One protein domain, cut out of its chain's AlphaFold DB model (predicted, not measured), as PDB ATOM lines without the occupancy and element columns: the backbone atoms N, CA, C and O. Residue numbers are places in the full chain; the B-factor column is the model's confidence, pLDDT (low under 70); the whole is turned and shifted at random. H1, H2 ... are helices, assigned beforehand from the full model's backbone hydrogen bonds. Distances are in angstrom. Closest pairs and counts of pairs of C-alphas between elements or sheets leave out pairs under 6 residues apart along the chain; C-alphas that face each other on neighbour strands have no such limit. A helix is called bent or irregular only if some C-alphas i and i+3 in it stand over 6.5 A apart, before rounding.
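Overview. This is residues 9 to 128 of the 128 residues of an uncharacterized protein of Vibrio sp. 1-2 (7-a) (UniProt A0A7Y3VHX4). Two antiparallel pairs of helices make a bent, open shape: the long pair H1 and H4 is one arm, the shorter helical hairpin H2 and H3 is the other, and the two arms meet at a corner near the end of H1. Residues 115 to 128, of which 115 to 127 belong to H4, stand free and stick out beyond H1 as a tail that adds to the length. The printed part has 120 residues with four named helices, in the order H1, H2, H3, H4, and no named strand; its class is all helix. The whole is extended, with a radius of gyration of the C-alphas of 24.4 A and spans of 83 by 34 by 20 A.

Along the chain. Find C-alpha 9 at (8.032, 27.467, -36.009); from there H1, residues 9 to 37, runs 42.6 A to C-alpha 37 at (12.916, 55.898, -4.704). Next comes H2, residues 39 to 58, 28.7 A long. Look then for H3, residues 61 to 82, which is 31.6 A long. The longest helix, H4, holds residues 87 to 127 and runs 61.0 A to C-alpha 127 at (3.482, 3.854, -43.299).

Arrangement. Begin with H1, the hub, which touches the three other helices. H1 and H4 touch with 24 pairs of C-alphas within 8 A, the closest being those of Ile 19 and Ile 100 at 5.6 A; they run opposite ways at a shallow tilt of 23 degrees. At residues 32 to 36 alone, H1 touches residues 80 to 82 of H3; the closest C-alphas, of Ala 36 and Ile 81, are 5.2 A apart, and the lines are about perpendicular at 86 degrees. H1 and H2 touch only at the corner by their link, and only just, with 3 pairs of C-alphas within 8 A; the closest, of Leu 35 and Val 41, are 6.8 A apart. Go on to the hairpin of H2 and H3: they touch, opposite ways at a shallow tilt of 25 degrees, with the C-alphas of Val 56 and Lys 64 closest at 5.1 A. H4 is apart from both H2 and H3. In H1, H2 and H3 every O i to N i+4 pair is within hydrogen-bond range; in H4 36 of 37 are.

Size, cuts and confidence. The C-alphas farthest apart, of Met 58 and Leu 127, are 83.5 A from each other. Without residues 115 to 128 the body spans 66 by 30 by 20 A. The printed part has no cut, and its three links are tight. Look at the B-factor column for the pLDDT: its mean over the printed part is 91.4, and residues 125 to 128 are under 70.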
ATOM      1  N   SER A   9       6.720  27.040 -36.522       89.00
ATOM      2  CA  SER A   9       8.032  27.467 -36.009       89.00
ATOM      3  C   SER A   9       8.235  28.993 -36.008       89.00
ATOM      4  O   SER A   9       8.728  29.563 -35.028       89.00
ATOM      5  N   LEU A  10       7.796  29.673 -37.073       90.88
ATOM      6  CA  LEU A  10       7.860  31.132 -37.196       90.88
ATOM      7  C   LEU A  10       6.964  31.829 -36.165       90.88
ATOM      8  O   LEU A  10       7.408  32.757 -35.488       90.88
ATOM      9  N   SER A  11       5.724  31.360 -36.004       93.81
ATOM     10  CA  SER A  11       4.762  31.921 -35.049       93.81
ATOM     11  C   SER A  11       5.193  31.706 -33.601       93.81
ATOM     12  O   SER A  11       5.015  32.602 -32.778       93.81
ATOM     13  N   ILE A  12       5.806  30.562 -33.286       95.12
ATOM     14  CA  ILE A  12       6.387  30.287 -31.963       95.12
ATOM     15  C   ILE A  12       7.504  31.287 -31.668       95.12
ATOM     16  O   ILE A  12       7.438  31.995 -30.665       95.12
ATOM     17  N   THR A  13       8.467  31.423 -32.583       95.31
ATOM     18  CA  THR A  13       9.606  32.345 -32.425       95.31
ATOM     19  C   THR A  13       9.144  33.797 -32.274       95.31
ATOM     20  O   THR A  13       9.631  34.532 -31.412       95.31
ATOM     21  N   ALA A  14       8.172  34.227 -33.086       95.94
ATOM     22  CA  ALA A  14       7.598  35.567 -33.003       95.94
ATOM     23  C   ALA A  14       6.892  35.811 -31.657       95.94
ATOM     24  O   ALA A  14       7.058  36.873 -31.055       95.94
ATOM     25  N   THR A  15       6.149  34.817 -31.165       95.81
ATOM     26  CA  THR A  15       5.439  34.893 -29.880       95.81
ATOM     27  C   THR A  15       6.416  34.950 -28.703       95.81
ATOM     28  O   THR A  15       6.263  35.788 -27.817       95.81
ATOM     29  N   GLU A  16       7.468  34.128 -28.715       97.56
ATOM     30  CA  GLU A  16       8.528  34.143 -27.695       97.56
ATOM     31  C   GLU A  16       9.258  35.489 -27.654       97.56
ATOM     32  O   GLU A  16       9.489  36.044 -26.574       97.56
ATOM     33  N   LYS A  17       9.552  36.068 -28.826       97.56
ATOM     34  CA  LYS A  17      10.126  37.414 -28.922       97.56
ATOM     35  C   LYS A  17       9.184  38.467 -28.339       97.56
ATOM     36  O   LYS A  17       9.625  39.288 -27.541       97.56
ATOM     37  N   ALA A  18       7.895  38.420 -28.672       96.69
ATOM     38  CA  ALA A  18       6.912  39.366 -28.144       96.69
ATOM     39  C   ALA A  18       6.808  39.303 -26.609       96.69
ATOM     40  O   ALA A  18       6.780  40.351 -25.960       96.69
ATOM     41  N   ILE A  19       6.818  38.100 -26.021       97.50
ATOM     42  CA  ILE A  19       6.840  37.913 -24.560       97.50
ATOM     43  C   ILE A  19       8.104  38.534 -23.960       97.50
ATOM     44  O   ILE A  19       8.015  39.302 -23.000       97.50
ATOM     45  N   LYS A  20       9.280  38.238 -24.531       97.69
ATOM     46  CA  LYS A  20      10.559  38.794 -24.069       97.69
ATOM     47  C   LYS A  20      10.557  40.323 -24.116       97.69
ATOM     48  O   LYS A  20      10.964  40.962 -23.149       97.69
ATOM     49  N   ASP A  21      10.043  40.900 -25.198       97.69
ATOM     50  CA  ASP A  21       9.949  42.348 -25.370       97.69
ATOM     51  C   ASP A  21       9.038  42.985 -24.305       97.69
ATOM     52  O   ASP A  21       9.352  44.054 -23.786       97.69
ATOM     53  N   ARG A  22       7.917  42.343 -23.939       97.19
ATOM     54  CA  ARG A  22       7.030  42.833 -22.867       97.19
ATOM     55  C   ARG A  22       7.638  42.703 -21.479       97.19
ATOM     56  O   ARG A  22       7.576  43.669 -20.722       97.19
ATOM     57  N   LYS A  23       8.294  41.580 -21.177       97.38
ATOM     58  CA  LYS A  23       9.035  41.404 -19.917       97.38
ATOM     59  C   LYS A  23      10.138  42.460 -19.777       97.38
ATOM     60  O   LYS A  23      10.280  43.049 -18.713       97.38
ATOM     61  N   GLY A  24      10.839  42.784 -20.866       96.88
ATOM     62  CA  GLY A  24      11.832  43.862 -20.886       96.88
ATOM     63  C   GLY A  24      11.246  45.251 -20.609       96.88
ATOM     64  O   GLY A  24      11.869  46.048 -19.913       96.88
ATOM     65  N   LYS A  25      10.036  45.547 -21.106       94.50
ATOM     66  CA  LYS A  25       9.347  46.817 -20.816       94.50
ATOM     67  C   LYS A  25       8.940  46.941 -19.349       94.50
ATOM     68  O   LYS A  25       9.135  48.010 -18.779       94.50
ATOM     69  N   ILE A  26       8.421  45.863 -18.758       94.69
ATOM     70  CA  ILE A  26       8.080  45.812 -17.329       94.69
ATOM     71  C   ILE A  26       9.340  46.035 -16.487       94.69
ATOM     72  O   ILE A  26       9.371  46.982 -15.713       94.69
ATOM     73  N   ALA A  27      10.407  45.267 -16.725       94.81
ATOM     74  CA  ALA A  27      11.660  45.400 -15.977       94.81
ATOM     75  C   ALA A  27      12.267  46.811 -16.081       94.81
ATOM     76  O   ALA A  27      12.775  47.354 -15.105       94.81
ATOM     77  N   ASN A  28      12.190  47.441 -17.259       92.50
ATOM     78  CA  ASN A  28      12.649  48.820 -17.428       92.50
ATOM     79  C   ASN A  28      11.798  49.824 -16.630       92.50
ATOM     80  O   ASN A  28      12.338  50.800 -16.118       92.50
ATOM     81  N   GLN A  29      10.483  49.618 -16.541       91.38
ATOM     82  CA  GLN A  29       9.604  50.473 -15.745       91.38
ATOM     83  C   GLN A  29       9.845  50.276 -14.239       91.38
ATOM     84  O   GLN A  29       9.979  51.262 -13.523       91.38
ATOM     85  N   GLU A  30       9.984  49.032 -13.777       90.88
ATOM     86  CA  GLU A  30      10.321  48.705 -12.383       90.88
ATOM     87  C   GLU A  30      11.672  49.309 -11.970       90.88
ATOM     88  O   GLU A  30      11.806  49.856 -10.879       90.88
ATOM     89  N   GLU A  31      12.669  49.291 -12.861       91.94
ATOM     90  CA  GLU A  31      13.959  49.941 -12.607       91.94
ATOM     91  C   GLU A  31      13.829  51.469 -12.513       91.94
ATOM     92  O   GLU A  31      14.458  52.089 -11.658       91.94
ATOM     93  N   LEU A  32      12.994  52.103 -13.345       90.62
ATOM     94  CA  LEU A  32      12.725  53.541 -13.229       90.62
ATOM     95  C   LEU A  32      12.051  53.887 -11.897       90.62
ATOM     96  O   LEU A  32      12.414  54.889 -11.279       90.62
ATOM     97  N   GLU A  33      11.105  53.063 -11.447       90.19
ATOM     98  CA  GLU A  33      10.439  53.206 -10.150       90.19
ATOM     99  C   GLU A  33      11.434  53.032  -8.994       90.19
ATOM    100  O   GLU A  33      11.470  53.862  -8.081       90.19
ATOM    101  N   ARG A  34      12.327  52.036  -9.078       91.75
ATOM    102  CA  ARG A  34      13.415  51.834  -8.110       91.75
ATOM    103  C   ARG A  34      14.330  53.056  -8.027       91.75
ATOM    104  O   ARG A  34      14.564  53.572  -6.938       91.75
ATOM    105  N   LEU A  35      14.808  53.556  -9.169       91.12
ATOM    106  CA  LEU A  35      15.670  54.743  -9.244       91.12
ATOM    107  C   LEU A  35      14.973  56.013  -8.732       91.12
ATOM    108  O   LEU A  35      15.633  56.928  -8.247       91.12
ATOM    109  N   ALA A  36      13.645  56.095  -8.833       88.56
ATOM    110  CA  ALA A  36      12.883  57.230  -8.317       88.56
ATOM    111  C   ALA A  36      12.818  57.252  -6.781       88.56
ATOM    112  O   ALA A  36      12.731  58.331  -6.177       88.56
ATOM    113  N   MET A  37      12.880  56.072  -6.158       90.31
ATOM    114  CA  MET A  37      12.916  55.898  -4.704       90.31
ATOM    115  C   MET A  37      14.333  55.957  -4.120       90.31
ATOM    116  O   MET A  37      14.486  56.205  -2.927       90.31
ATOM    117  N   ASP A  38      15.357  55.755  -4.946       93.75
ATOM    118  CA  ASP A  38      16.763  55.770  -4.546       93.75
ATOM    119  C   ASP A  38      17.274  57.213  -4.372       93.75
ATOM    120  O   ASP A  38      17.509  57.947  -5.340       93.75
ATOM    121  N   LEU A  39      17.385  57.657  -3.116       90.88
ATOM    122  CA  LEU A  39      17.792  59.025  -2.795       90.88
ATOM    123  C   LEU A  39      19.237  59.307  -3.216       90.88
ATOM    124  O   LEU A  39      19.497  60.382  -3.758       90.88
ATOM    125  N   ASP A  40      20.144  58.351  -3.014       94.50
ATOM    126  CA  ASP A  40      21.566  58.518  -3.315       94.50
ATOM    127  C   ASP A  40      21.760  58.735  -4.813       94.50
ATOM    128  O   ASP A  40      22.355  59.734  -5.225       94.50
ATOM    129  N   VAL A  41      21.135  57.894  -5.642       92.31
ATOM    130  CA  VAL A  41      21.185  58.055  -7.101       92.31
ATOM    131  C   VAL A  41      20.607  59.403  -7.538       92.31
ATOM    132  O   VAL A  41      21.157  60.075  -8.414       92.31
ATOM    133  N   ARG A  42      19.503  59.847  -6.931       90.50
ATOM    134  CA  ARG A  42      18.899  61.146  -7.263       90.50
ATOM    135  C   ARG A  42      19.796  62.318  -6.876       90.50
ATOM    136  O   ARG A  42      19.882  63.286  -7.636       90.50
ATOM    137  N   CYS A  43      20.460  62.233  -5.728       93.69
ATOM    138  CA  CYS A  43      21.442  63.214  -5.286       93.69
ATOM    139  C   CYS A  43      22.653  63.250  -6.227       93.69
ATOM    140  O   CYS A  43      23.052  64.333  -6.655       93.69
ATOM    141  N   GLU A  44      23.190  62.094  -6.619       95.25
ATOM    142  CA  GLU A  44      24.284  61.995  -7.590       95.25
ATOM    143  C   GLU A  44      23.922  62.618  -8.938       95.25
ATOM    144  O   GLU A  44      24.676  63.442  -9.460       95.25
ATOM    145  N   MET A  45      22.734  62.310  -9.467       94.25
ATOM    146  CA  MET A  45      22.248  62.888 -10.722       94.25
ATOM    147  C   MET A  45      22.085  64.410 -10.631       94.25
ATOM    148  O   MET A  45      22.429  65.120 -11.575       94.25
ATOM    149  N   ALA A  46      21.602  64.934  -9.500       94.06
ATOM    150  CA  ALA A  46      21.498  66.377  -9.284       94.06
ATOM    151  C   ALA A  46      22.881  67.051  -9.208       94.06
ATOM    152  O   ALA A  46      23.088  68.107  -9.807       94.06
ATOM    153  N   MET A  47      23.848  66.427  -8.527       96.38
ATOM    154  CA  MET A  47      25.227  66.920  -8.463       96.38
ATOM    155  C   MET A  47      25.901  66.915  -9.839       96.38
ATOM    156  O   MET A  47      26.567  67.885 -10.205       96.38
ATOM    157  N   GLU A  48      25.731  65.846 -10.619       96.31
ATOM    158  CA  GLU A  48      26.256  65.761 -11.982       96.31
ATOM    159  C   GLU A  48      25.612  66.809 -12.901       96.31
ATOM    160  O   GLU A  48      26.319  67.478 -13.659       96.31
ATOM    161  N   ALA A  49      24.298  67.022 -12.784       95.81
ATOM    162  CA  ALA A  49      23.601  68.072 -13.521       95.81
ATOM    163  C   ALA A  49      24.168  69.460 -13.192       95.81
ATOM    164  O   ALA A  49      24.466  70.215 -14.115       95.81
ATOM    165  N   GLY A  50      24.408  69.765 -11.912       95.94
ATOM    166  CA  GLY A  50      25.023  71.029 -11.493       95.94
ATOM    167  C   GLY A  50      26.441  71.228 -12.050       95.94
ATOM    168  O   GLY A  50      26.778  72.317 -12.518       95.94
ATOM    169  N   LYS A  51      27.265  70.170 -12.084       95.94
ATOM    170  CA  LYS A  51      28.601  70.219 -12.714       95.94
ATOM    171  C   LYS A  51      28.511  70.512 -14.212       95.94
ATOM    172  O   LYS A  51      29.236  71.364 -14.719       95.94
ATOM    173  N   LEU A  52      27.600  69.842 -14.914       95.75
ATOM    174  CA  LEU A  52      27.389  70.052 -16.345       95.75
ATOM    175  C   LEU A  52      26.819  71.445 -16.647       95.75
ATOM    176  O   LEU A  52      27.194  72.044 -17.652       95.75
ATOM    177  N   GLU A  53      25.953  71.990 -15.791       95.00
ATOM    178  CA  GLU A  53      25.484  73.377 -15.896       95.00
ATOM    179  C   GLU A  53      26.642  74.371 -15.784       95.00
ATOM    180  O   GLU A  53      26.758  75.266 -16.625       95.00
ATOM    181  N   ALA A  54      27.549  74.167 -14.826       95.56
ATOM    182  CA  ALA A  54      28.763  74.971 -14.709       95.56
ATOM    183  C   ALA A  54      29.652  74.848 -15.961       95.56
ATOM    184  O   ALA A  54      30.103  75.862 -16.497       95.56
ATOM    185  N   ASP A  55      29.844  73.637 -16.496       93.94
ATOM    186  CA  ASP A  55      30.594  73.425 -17.740       93.94
ATOM    187  C   ASP A  55      29.963  74.159 -18.933       93.94
ATOM    188  O   ASP A  55      30.674  74.764 -19.737       93.94
ATOM    189  N   VAL A  56      28.635  74.159 -19.056       95.06
ATOM    190  CA  VAL A  56      27.928  74.901 -20.115       95.06
ATOM    191  C   VAL A  56      28.150  76.413 -19.994       95.06
ATOM    192  O   VAL A  56      28.277  77.092 -21.019       95.06
ATOM    193  N   MET A  57      28.209  76.942 -18.768       95.00
ATOM    194  CA  MET A  57      28.466  78.364 -18.513       95.00
ATOM    195  C   MET A  57      29.925  78.754 -18.784       95.00
ATOM    196  O   MET A  57      30.179  79.833 -19.321       95.00
ATOM    197  N   MET A  58      30.877  77.882 -18.445       95.12
ATOM    198  CA  MET A  58      32.314  78.183 -18.484       95.12
ATOM    199  C   MET A  58      32.976  77.861 -19.832       95.12
ATOM    200  O   MET A  58      33.933  78.527 -20.235       95.12
ATOM    201  N   GLN A  59      32.502  76.837 -20.545       94.69
ATOM    202  CA  GLN A  59      33.108  76.384 -21.798       94.69
ATOM    203  C   GLN A  59      32.626  77.198 -23.010       94.69
ATOM    204  O   GLN A  59      31.594  77.868 -23.001       94.69
ATOM    205  N   ARG A  60      33.366  77.098 -24.122       94.12
ATOM    206  CA  ARG A  60      33.014  77.716 -25.412       94.12
ATOM    207  C   ARG A  60      33.136  76.721 -26.566       94.12
ATOM    208  O   ARG A  60      33.765  75.668 -26.445       94.12
ATOM    209  N   GLY A  61      32.519  77.056 -27.700       94.62
ATOM    210  CA  GLY A  61      32.620  76.283 -28.941       94.62
ATOM    211  C   GLY A  61      32.158  74.828 -28.790       94.62
ATOM    212  O   GLY A  61      31.098  74.551 -28.229       94.62
ATOM    213  N   ALA A  62      32.955  73.887 -29.301       94.94
ATOM    214  CA  ALA A  62      32.620  72.462 -29.312       94.94
ATOM    215  C   ALA A  62      32.444  71.858 -27.906       94.94
ATOM    216  O   ALA A  62      31.566  71.019 -27.706       94.94
ATOM    217  N   LYS A  63      33.229  72.313 -26.918       92.69
ATOM    218  CA  LYS A  63      33.150  71.814 -25.535       92.69
ATOM    219  C   LYS A  63      31.825  72.188 -24.872       92.69
ATOM    220  O   LYS A  63      31.203  71.331 -24.252       92.69
ATOM    221  N   LYS A  64      31.346  73.418 -25.093       94.50
ATOM    222  CA  LYS A  64      30.019  73.853 -24.630       94.50
ATOM    223  C   LYS A  64      28.905  72.995 -25.228       94.50
ATOM    224  O   LYS A  64      28.100  72.452 -24.485       94.50
ATOM    225  N   LYS A  65      28.909  72.787 -26.551       94.94
ATOM    226  CA  LYS A  65      27.900  71.943 -27.223       94.94
ATOM    227  C   LYS A  65      27.890  70.504 -26.695       94.94
ATOM    228  O   LYS A  65      26.829  69.898 -26.555       94.94
ATOM    229  N   ALA A  66      29.064  69.944 -26.401       94.81
ATOM    230  CA  ALA A  66      29.168  68.614 -25.810       94.81
ATOM    231  C   ALA A  66      28.581  68.570 -24.388       94.81
ATOM    232  O   ALA A  66      27.841  67.635 -24.073       94.81
ATOM    233  N   ALA A  67      28.862  69.582 -23.561       93.81
ATOM    234  CA  ALA A  67      28.287  69.716 -22.223       93.81
ATOM    235  C   ALA A  67      26.760  69.901 -22.272       93.81
ATOM    236  O   ALA A  67      26.049  69.198 -21.564       93.81
ATOM    237  N   GLU A  68      26.235  70.734 -23.178       96.00
ATOM    238  CA  GLU A  68      24.789  70.924 -23.382       96.00
ATOM    239  C   GLU A  68      24.092  69.615 -23.770       96.00
ATOM    240  O   GLU A  68      23.027  69.291 -23.241       96.00
ATOM    241  N   LYS A  69      24.703  68.822 -24.660       96.75
ATOM    242  CA  LYS A  69      24.161  67.516 -25.061       96.75
ATOM    243  C   LYS A  69      24.103  66.543 -23.883       96.75
ATOM    244  O   LYS A  69      23.098  65.852 -23.723       96.75
ATOM    245  N   LYS A  70      25.162  66.489 -23.067       96.06
ATOM    246  CA  LYS A  70      25.205  65.651 -21.859       96.06
ATOM    247  C   LYS A  70      24.181  66.112 -20.826       96.06
ATOM    248  O   LYS A  70      23.419  65.288 -20.334       96.06
ATOM    249  N   LEU A  71      24.111  67.417 -20.565       95.88
ATOM    250  CA  LEU A  71      23.163  68.004 -19.622       95.88
ATOM    251  C   LEU A  71      21.721  67.712 -20.033       95.88
ATOM    252  O   LEU A  71      20.921  67.294 -19.201       95.88
ATOM    253  N   LYS A  72      21.396  67.882 -21.319       96.69
ATOM    254  CA  LYS A  72      20.071  67.556 -21.848       96.69
ATOM    255  C   LYS A  72      19.737  66.080 -21.641       96.69
ATOM    256  O   LYS A  72      18.685  65.777 -21.099       96.69
ATOM    257  N   ALA A  73      20.643  65.173 -22.007       95.94
ATOM    258  CA  ALA A  73      20.422  63.739 -21.828       95.94
ATOM    259  C   ALA A  73      20.221  63.351 -20.350       95.94
ATOM    260  O   ALA A  73      19.375  62.509 -20.046       95.94
ATOM    261  N   LEU A  74      20.969  63.975 -19.433       95.69
ATOM    262  CA  LEU A  74      20.826  63.748 -17.997       95.69
ATOM    263  C   LEU A  74      19.490  64.286 -17.469       95.69
ATOM    264  O   LEU A  74      18.791  63.562 -16.764       95.69
ATOM    265  N   LYS A  75      19.092  65.503 -17.860       94.38
ATOM    266  CA  LYS A  75      17.786  66.084 -17.501       94.38
ATOM    267  C   LYS A  75      16.624  65.249 -18.038       94.38
ATOM    268  O   LYS A  75      15.728  64.919 -17.271       94.38
ATOM    269  N   ASP A  76      16.698  64.797 -19.290       94.62
ATOM    270  CA  ASP A  76      15.696  63.900 -19.879       94.62
ATOM    271  C   ASP A  76      15.581  62.584 -19.080       94.62
ATOM    272  O   ASP A  76      14.488  62.038 -18.914       94.62
ATOM    273  N   LYS A  77      16.701  62.056 -18.561       91.88
ATOM    274  CA  LYS A  77      16.708  60.872 -17.684       91.88
ATOM    275  C   LYS A  77      16.090  61.178 -16.316       91.88
ATOM    276  O   LYS A  77      15.268  60.393 -15.845       91.88
ATOM    277  N   MET A  78      16.452  62.303 -15.696       92.75
ATOM    278  CA  MET A  78      15.874  62.755 -14.423       92.75
ATOM    279  C   MET A  78      14.359  62.937 -14.531       92.75
ATOM    280  O   MET A  78      13.629  62.487 -13.650       92.75
ATOM    281  N   ASP A  79      13.877  63.537 -15.620       91.19
ATOM    282  CA  ASP A  79      12.448  63.738 -15.859       91.19
ATOM    283  C   ASP A  79      11.702  62.407 -15.989       91.19
ATOM    284  O   ASP A  79      10.649  62.246 -15.373       91.19
ATOM    285  N   LYS A  80      12.271  61.429 -16.710       89.50
ATOM    286  CA  LYS A  80      11.702  60.073 -16.810       89.50
ATOM    287  C   LYS A  80      11.593  59.389 -15.451       89.50
ATOM    288  O   LYS A  80      10.540  58.833 -15.148       89.50
ATOM    289  N   ILE A  81      12.652  59.452 -14.641       89.75
ATOM    290  CA  ILE A  81      12.678  58.874 -13.290       89.75
ATOM    291  C   ILE A  81      11.643  59.576 -12.400       89.75
ATOM    292  O   ILE A  81      10.846  58.921 -11.740       89.75
ATOM    293  N   ARG A  82      11.571  60.912 -12.436       86.19
ATOM    294  CA  ARG A  82      10.572  61.678 -11.673       86.19
ATOM    295  C   ARG A  82       9.139  61.290 -12.042       86.19
ATOM    296  O   ARG A  82       8.277  61.269 -11.172       86.19
ATOM    297  N   SER A  83       8.877  60.992 -13.314       85.06
ATOM    298  CA  SER A  83       7.561  60.556 -13.787       85.06
ATOM    299  C   SER A  83       7.288  59.056 -13.633       85.06
ATOM    300  O   SER A  83       6.239  58.610 -14.089       85.06
ATOM    301  N   ALA A  84       8.193  58.273 -13.032       84.19
ATOM    302  CA  ALA A  84       8.075  56.813 -12.998       84.19
ATOM    303  C   ALA A  84       6.767  56.339 -12.342       84.19
ATOM    304  O   ALA A  84       6.100  55.470 -12.890       84.19
ATOM    305  N   PHE A  85       6.345  56.982 -11.248       73.94
ATOM    306  CA  PHE A  85       5.100  56.664 -10.534       73.94
ATOM    307  C   PHE A  85       3.856  57.378 -11.074       73.94
ATOM    308  O   PHE A  85       2.844  57.474 -10.375       73.94
ATOM    309  N   ASP A  86       3.895  57.932 -12.289       81.31
ATOM    310  CA  ASP A  86       2.662  58.459 -12.854       81.31
ATOM    311  C   ASP A  86       1.628  57.323 -13.007       81.31
ATOM    312  O   ASP A  86       1.952  56.167 -13.289       81.31
ATOM    313  N   GLY A  87       0.344  57.637 -12.821       73.62
ATOM    314  CA  GLY A  87      -0.714  56.627 -12.925       73.62
ATOM    315  C   GLY A  87      -0.838  55.991 -14.319       73.62
ATOM    316  O   GLY A  87      -1.685  55.121 -14.512       73.62
ATOM    317  N   ARG A  88      -0.051  56.425 -15.316       79.88
ATOM    318  CA  ARG A  88       0.006  55.830 -16.656       79.88
ATOM    319  C   ARG A  88       1.039  54.702 -16.703       79.88
ATOM    320  O   ARG A  88       0.750  53.700 -17.352       79.88
ATOM    321  N   GLY A  89       2.171  54.825 -16.006       79.50
ATOM    322  CA  GLY A  89       3.215  53.802 -15.887       79.50
ATOM    323  C   GLY A  89       2.677  52.509 -15.283       79.50
ATOM    324  O   GLY A  89       2.700  51.464 -15.932       79.50
ATOM    325  N   THR A  90       2.037  52.598 -14.114       82.62
ATOM    326  CA  THR A  90       1.416  51.438 -13.449       82.62
ATOM    327  C   THR A  90       0.342  50.771 -14.319       82.62
ATOM    328  O   THR A  90       0.295  49.547 -14.435       82.62
ATOM    329  N   LYS A  91      -0.490  51.557 -15.021       88.56
ATOM    330  CA  LYS A  91      -1.481  51.014 -15.971       88.56
ATOM    331  C   LYS A  91      -0.826  50.274 -17.140       88.56
ATOM    332  O   LYS A  91      -1.381  49.287 -17.619       88.56
ATOM    333  N   GLN A  92       0.328  50.743 -17.620       89.69
ATOM    334  CA  GLN A  92       1.065  50.062 -18.684       89.69
ATOM    335  C   GLN A  92       1.672  48.742 -18.212       89.69
ATOM    336  O   GLN A  92       1.618  47.781 -18.976       89.69
ATOM    337  N   ILE A  93       2.169  48.663 -16.969       91.25
ATOM    338  CA  ILE A  93       2.642  47.399 -16.385       91.25
ATOM    339  C   ILE A  93       1.525  46.356 -16.417       91.25
ATOM    340  O   ILE A  93       1.723  45.293 -17.003       91.25
ATOM    341  N   TYR A  94       0.343  46.674 -15.875       93.12
ATOM    342  CA  TYR A  94      -0.788  45.739 -15.875       93.12
ATOM    343  C   TYR A  94      -1.183  45.318 -17.290       93.12
ATOM    344  O   TYR A  94      -1.320  44.132 -17.573       93.12
ATOM    345  N   LYS A  95      -1.248  46.274 -18.225       95.19
ATOM    346  CA  LYS A  95      -1.509  45.968 -19.634       95.19
ATOM    347  C   LYS A  95      -0.481  44.990 -20.216       95.19
ATOM    348  O   LYS A  95      -0.853  44.067 -20.934       95.19
ATOM    349  N   TRP A  96       0.811  45.182 -19.953       96.56
ATOM    350  CA  TRP A  96       1.845  44.272 -20.449       96.56
ATOM    351  C   TRP A  96       1.802  42.906 -19.766       96.56
ATOM    352  O   TRP A  96       2.087  41.914 -20.431       96.56
ATOM    353  N   GLN A  97       1.427  42.836 -18.487       96.38
ATOM    354  CA  GLN A  97       1.209  41.572 -17.781       96.38
ATOM    355  C   GLN A  97       0.053  40.779 -18.407       96.38
ATOM    356  O   GLN A  97       0.228  39.600 -18.721       96.38
ATOM    357  N   ASP A  98      -1.073  41.435 -18.700       97.56
ATOM    358  CA  ASP A  98      -2.208  40.820 -19.401       97.56
ATOM    359  C   ASP A  98      -1.816  40.350 -20.812       97.56
ATOM    360  O   ASP A  98      -2.143  39.237 -21.234       97.56
ATOM    361  N   GLU A  99      -1.070  41.174 -21.557       96.81
ATOM    362  CA  GLU A  99      -0.545  40.803 -22.876       96.81
ATOM    363  C   GLU A  99       0.377  39.574 -22.799       96.81
ATOM    364  O   GLU A  99       0.267  38.682 -23.640       96.81
ATOM    365  N   ILE A 100       1.254  39.489 -21.790       97.50
ATOM    366  CA  ILE A 100       2.117  38.318 -21.566       97.50
ATOM    367  C   ILE A 100       1.273  37.071 -21.303       97.50
ATOM    368  O   ILE A 100       1.526  36.046 -21.929       97.50
ATOM    369  N   LEU A 101       0.261  37.149 -20.439       97.81
ATOM    370  CA  LEU A 101      -0.582  36.000 -20.094       97.81
ATOM    371  C   LEU A 101      -1.332  35.450 -21.321       97.81
ATOM    372  O   LEU A 101      -1.410  34.232 -21.536       97.81
ATOM    373  N   ASN A 102      -1.816  36.350 -22.179       97.38
ATOM    374  CA  ASN A 102      -2.435  35.995 -23.454       97.38
ATOM    375  C   ASN A 102      -1.430  35.350 -24.423       97.38
ATOM    376  O   ASN A 102      -1.716  34.304 -25.011       97.38
ATOM    377  N   LEU A 103      -0.235  35.932 -24.563       97.56
ATOM    378  CA  LEU A 103       0.823  35.406 -25.431       97.56
ATOM    379  C   LEU A 103       1.352  34.050 -24.949       97.56
ATOM    380  O   LEU A 103       1.592  33.169 -25.769       97.56
ATOM    381  N   GLU A 104       1.501  33.841 -23.642       97.75
ATOM    382  CA  GLU A 104       1.916  32.559 -23.064       97.75
ATOM    383  C   GLU A 104       0.860  31.472 -23.319       97.75
ATOM    384  O   GLU A 104       1.196  30.331 -23.644       97.75
ATOM    385  N   THR A 105      -0.426  31.828 -23.269       97.75
ATOM    386  CA  THR A 105      -1.516  30.918 -23.650       97.75
ATOM    387  C   THR A 105      -1.475  30.572 -25.139       97.75
ATOM    388  O   THR A 105      -1.548  29.393 -25.493       97.75
ATOM    389  N   ALA A 106      -1.282  31.564 -26.012       96.00
ATOM    390  CA  ALA A 106      -1.113  31.336 -27.446       96.00
ATOM    391  C   ALA A 106       0.118  30.462 -27.748       96.00
ATOM    392  O   ALA A 106       0.030  29.526 -28.543       96.00
ATOM    393  N   LEU A 107       1.240  30.700 -27.063       97.19
ATOM    394  CA  LEU A 107       2.473  29.931 -27.211       97.19
ATOM    395  C   LEU A 107       2.280  28.460 -26.833       97.19
ATOM    396  O   LEU A 107       2.734  27.582 -27.564       97.19
ATOM    397  N   ARG A 108       1.581  28.177 -25.724       97.19
ATOM    398  CA  ARG A 108       1.234  26.799 -25.330       97.19
ATOM    399  C   ARG A 108       0.421  26.098 -26.416       97.19
ATOM    400  O   ARG A 108       0.735  24.966 -26.777       97.19
ATOM    401  N   ASN A 109      -0.576  26.781 -26.977       95.88
ATOM    402  CA  ASN A 109      -1.394  26.229 -28.055       95.88
ATOM    403  C   ASN A 109      -0.577  25.976 -29.332       95.88
ATOM    404  O   ASN A 109      -0.720  24.916 -29.935       95.88
ATOM    405  N   LEU A 110       0.307  26.903 -29.717       95.12
ATOM    406  CA  LEU A 110       1.191  26.739 -30.875       95.12
ATOM    407  C   LEU A 110       2.161  25.565 -30.700       95.12
ATOM    408  O   LEU A 110       2.326  24.776 -31.626       95.12
ATOM    409  N   LYS A 111       2.760  25.410 -29.513       94.19
ATOM    410  CA  LYS A 111       3.652  24.279 -29.207       94.19
ATOM    411  C   LYS A 111       2.913  22.941 -29.248       94.19
ATOM    412  O   LYS A 111       3.432  21.985 -29.812       94.19
ATOM    413  N   ARG A 112       1.670  22.890 -28.753       94.38
ATOM    414  CA  ARG A 112       0.812  21.699 -28.870       94.38
ATOM    415  C   ARG A 112       0.505  21.348 -30.330       94.38
ATOM    416  O   ARG A 112       0.557  20.182 -30.698       94.38
ATOM    417  N   LEU A 113       0.183  22.340 -31.165       93.31
ATOM    418  CA  LEU A 113      -0.073  22.119 -32.596       93.31
ATOM    419  C   LEU A 113       1.182  21.637 -33.331       93.31
ATOM    420  O   LEU A 113       1.095  20.729 -34.153       93.31
ATOM    421  N   GLN A 114       2.345  22.201 -32.999       93.06
ATOM    422  CA  GLN A 114       3.628  21.732 -33.511       93.06
ATOM    423  C   GLN A 114       3.869  20.262 -33.157       93.06
ATOM    424  O   GLN A 114       4.244  19.489 -34.030       93.06
ATOM    425  N   GLU A 115       3.647  19.874 -31.902       90.50
ATOM    426  CA  GLU A 115       3.832  18.494 -31.449       90.50
ATOM    427  C   GLU A 115       2.901  17.521 -32.184       90.50
ATOM    428  O   GLU A 115       3.357  16.499 -32.692       90.50
ATOM    429  N   GLN A 116       1.619  17.871 -32.324       89.25
ATOM    430  CA  GLN A 116       0.651  17.074 -33.086       89.25
ATOM    431  C   GLN A 116       1.050  16.924 -34.556       89.25
ATOM    432  O   GLN A 116       0.883  15.855 -35.140       89.25
ATOM    433  N   TRP A 117       1.570  17.991 -35.163       87.81
ATOM    434  CA  TRP A 117       2.060  17.955 -36.535       87.81
ATOM    435  C   TRP A 117       3.287  17.052 -36.671       87.81
ATOM    436  O   TRP A 117       3.300  16.190 -37.542       87.81
ATOM    437  N   THR A 118       4.260  17.162 -35.764       86.31
ATOM    438  CA  THR A 118       5.435  16.280 -35.748       86.31
ATOM    439  C   THR A 118       5.042  14.813 -35.561       86.31
ATOM    440  O   THR A 118       5.577  13.953 -36.250       86.31
ATOM    441  N   GLN A 119       4.078  14.513 -34.685       86.69
ATOM    442  CA  GLN A 119       3.568  13.148 -34.510       86.69
ATOM    443  C   GLN A 119       2.925  12.598 -35.789       86.69
ATOM    444  O   GLN A 119       3.143  11.433 -36.115       86.69
ATOM    445  N   ARG A 120       2.163  13.419 -36.525       82.88
ATOM    446  CA  ARG A 120       1.580  13.019 -37.816       82.88
ATOM    447  C   ARG A 120       2.649  12.759 -38.868       82.88
ATOM    448  O   ARG A 120       2.620  11.697 -39.468       82.88
ATOM    449  N   GLU A 121       3.624  13.654 -39.021       79.81
ATOM    450  CA  GLU A 121       4.732  13.429 -39.961       79.81
ATOM    451  C   GLU A 121       5.509  12.142 -39.642       79.81
ATOM    452  O   GLU A 121       5.898  11.414 -40.552       79.81
ATOM    453  N   CYS A 122       5.718  11.826 -38.358       74.56
ATOM    454  CA  CYS A 122       6.353  10.570 -37.957       74.56
ATOM    455  C   CYS A 122       5.513   9.334 -38.303       74.56
ATOM    456  O   CYS A 122       6.090   8.305 -38.642       74.56
ATOM    457  N   LEU A 123       4.185   9.413 -38.189       74.38
ATOM    458  CA  LEU A 123       3.281   8.313 -38.535       74.38
ATOM    459  C   LEU A 123       3.213   8.095 -40.046       74.38
ATOM    460  O   LEU A 123       3.302   6.951 -40.480       74.38
ATOM    461  N   ASP A 124       3.119   9.172 -40.826       72.62
ATOM    462  CA  ASP A 124       3.122   9.107 -42.289       72.62
ATOM    463  C   ASP A 124       4.432   8.471 -42.793       72.62
ATOM    464  O   ASP A 124       4.404   7.578 -43.630       72.62
ATOM    465  N   TRP A 125       5.575   8.815 -42.185       66.88
ATOM    466  CA  TRP A 125       6.871   8.207 -42.517       66.88
ATOM    467  C   TRP A 125       6.996   6.713 -42.162       66.88
ATOM    468  O   TRP A 125       7.806   6.018 -42.763       66.88
ATOM    469  N   MET A 126       6.253   6.207 -41.171       61.59
ATOM    470  CA  MET A 126       6.278   4.779 -40.807       61.59
ATOM    471  C   MET A 126       5.374   3.912 -41.695       61.59
ATOM    472  O   MET A 126       5.467   2.686 -41.628       61.59
ATOM    473  N   LEU A 127       4.460   4.532 -42.444       66.81
ATOM    474  CA  LEU A 127       3.482   3.854 -43.299       66.81
ATOM    475  C   LEU A 127       3.877   3.856 -44.789       66.81
ATOM    476  O   LEU A 127       3.267   3.102 -45.550       66.81
ATOM    477  N   ASP A 128       4.880   4.654 -45.166       53.03
ATOM    478  CA  ASP A 128       5.557   4.668 -46.476       53.03
ATOM    479  C   ASP A 128       6.769   3.712 -46.512       53.03
ATOM    480  O   ASP A 128       6.994   3.079 -47.573       53.03
TER     481      ASP A 128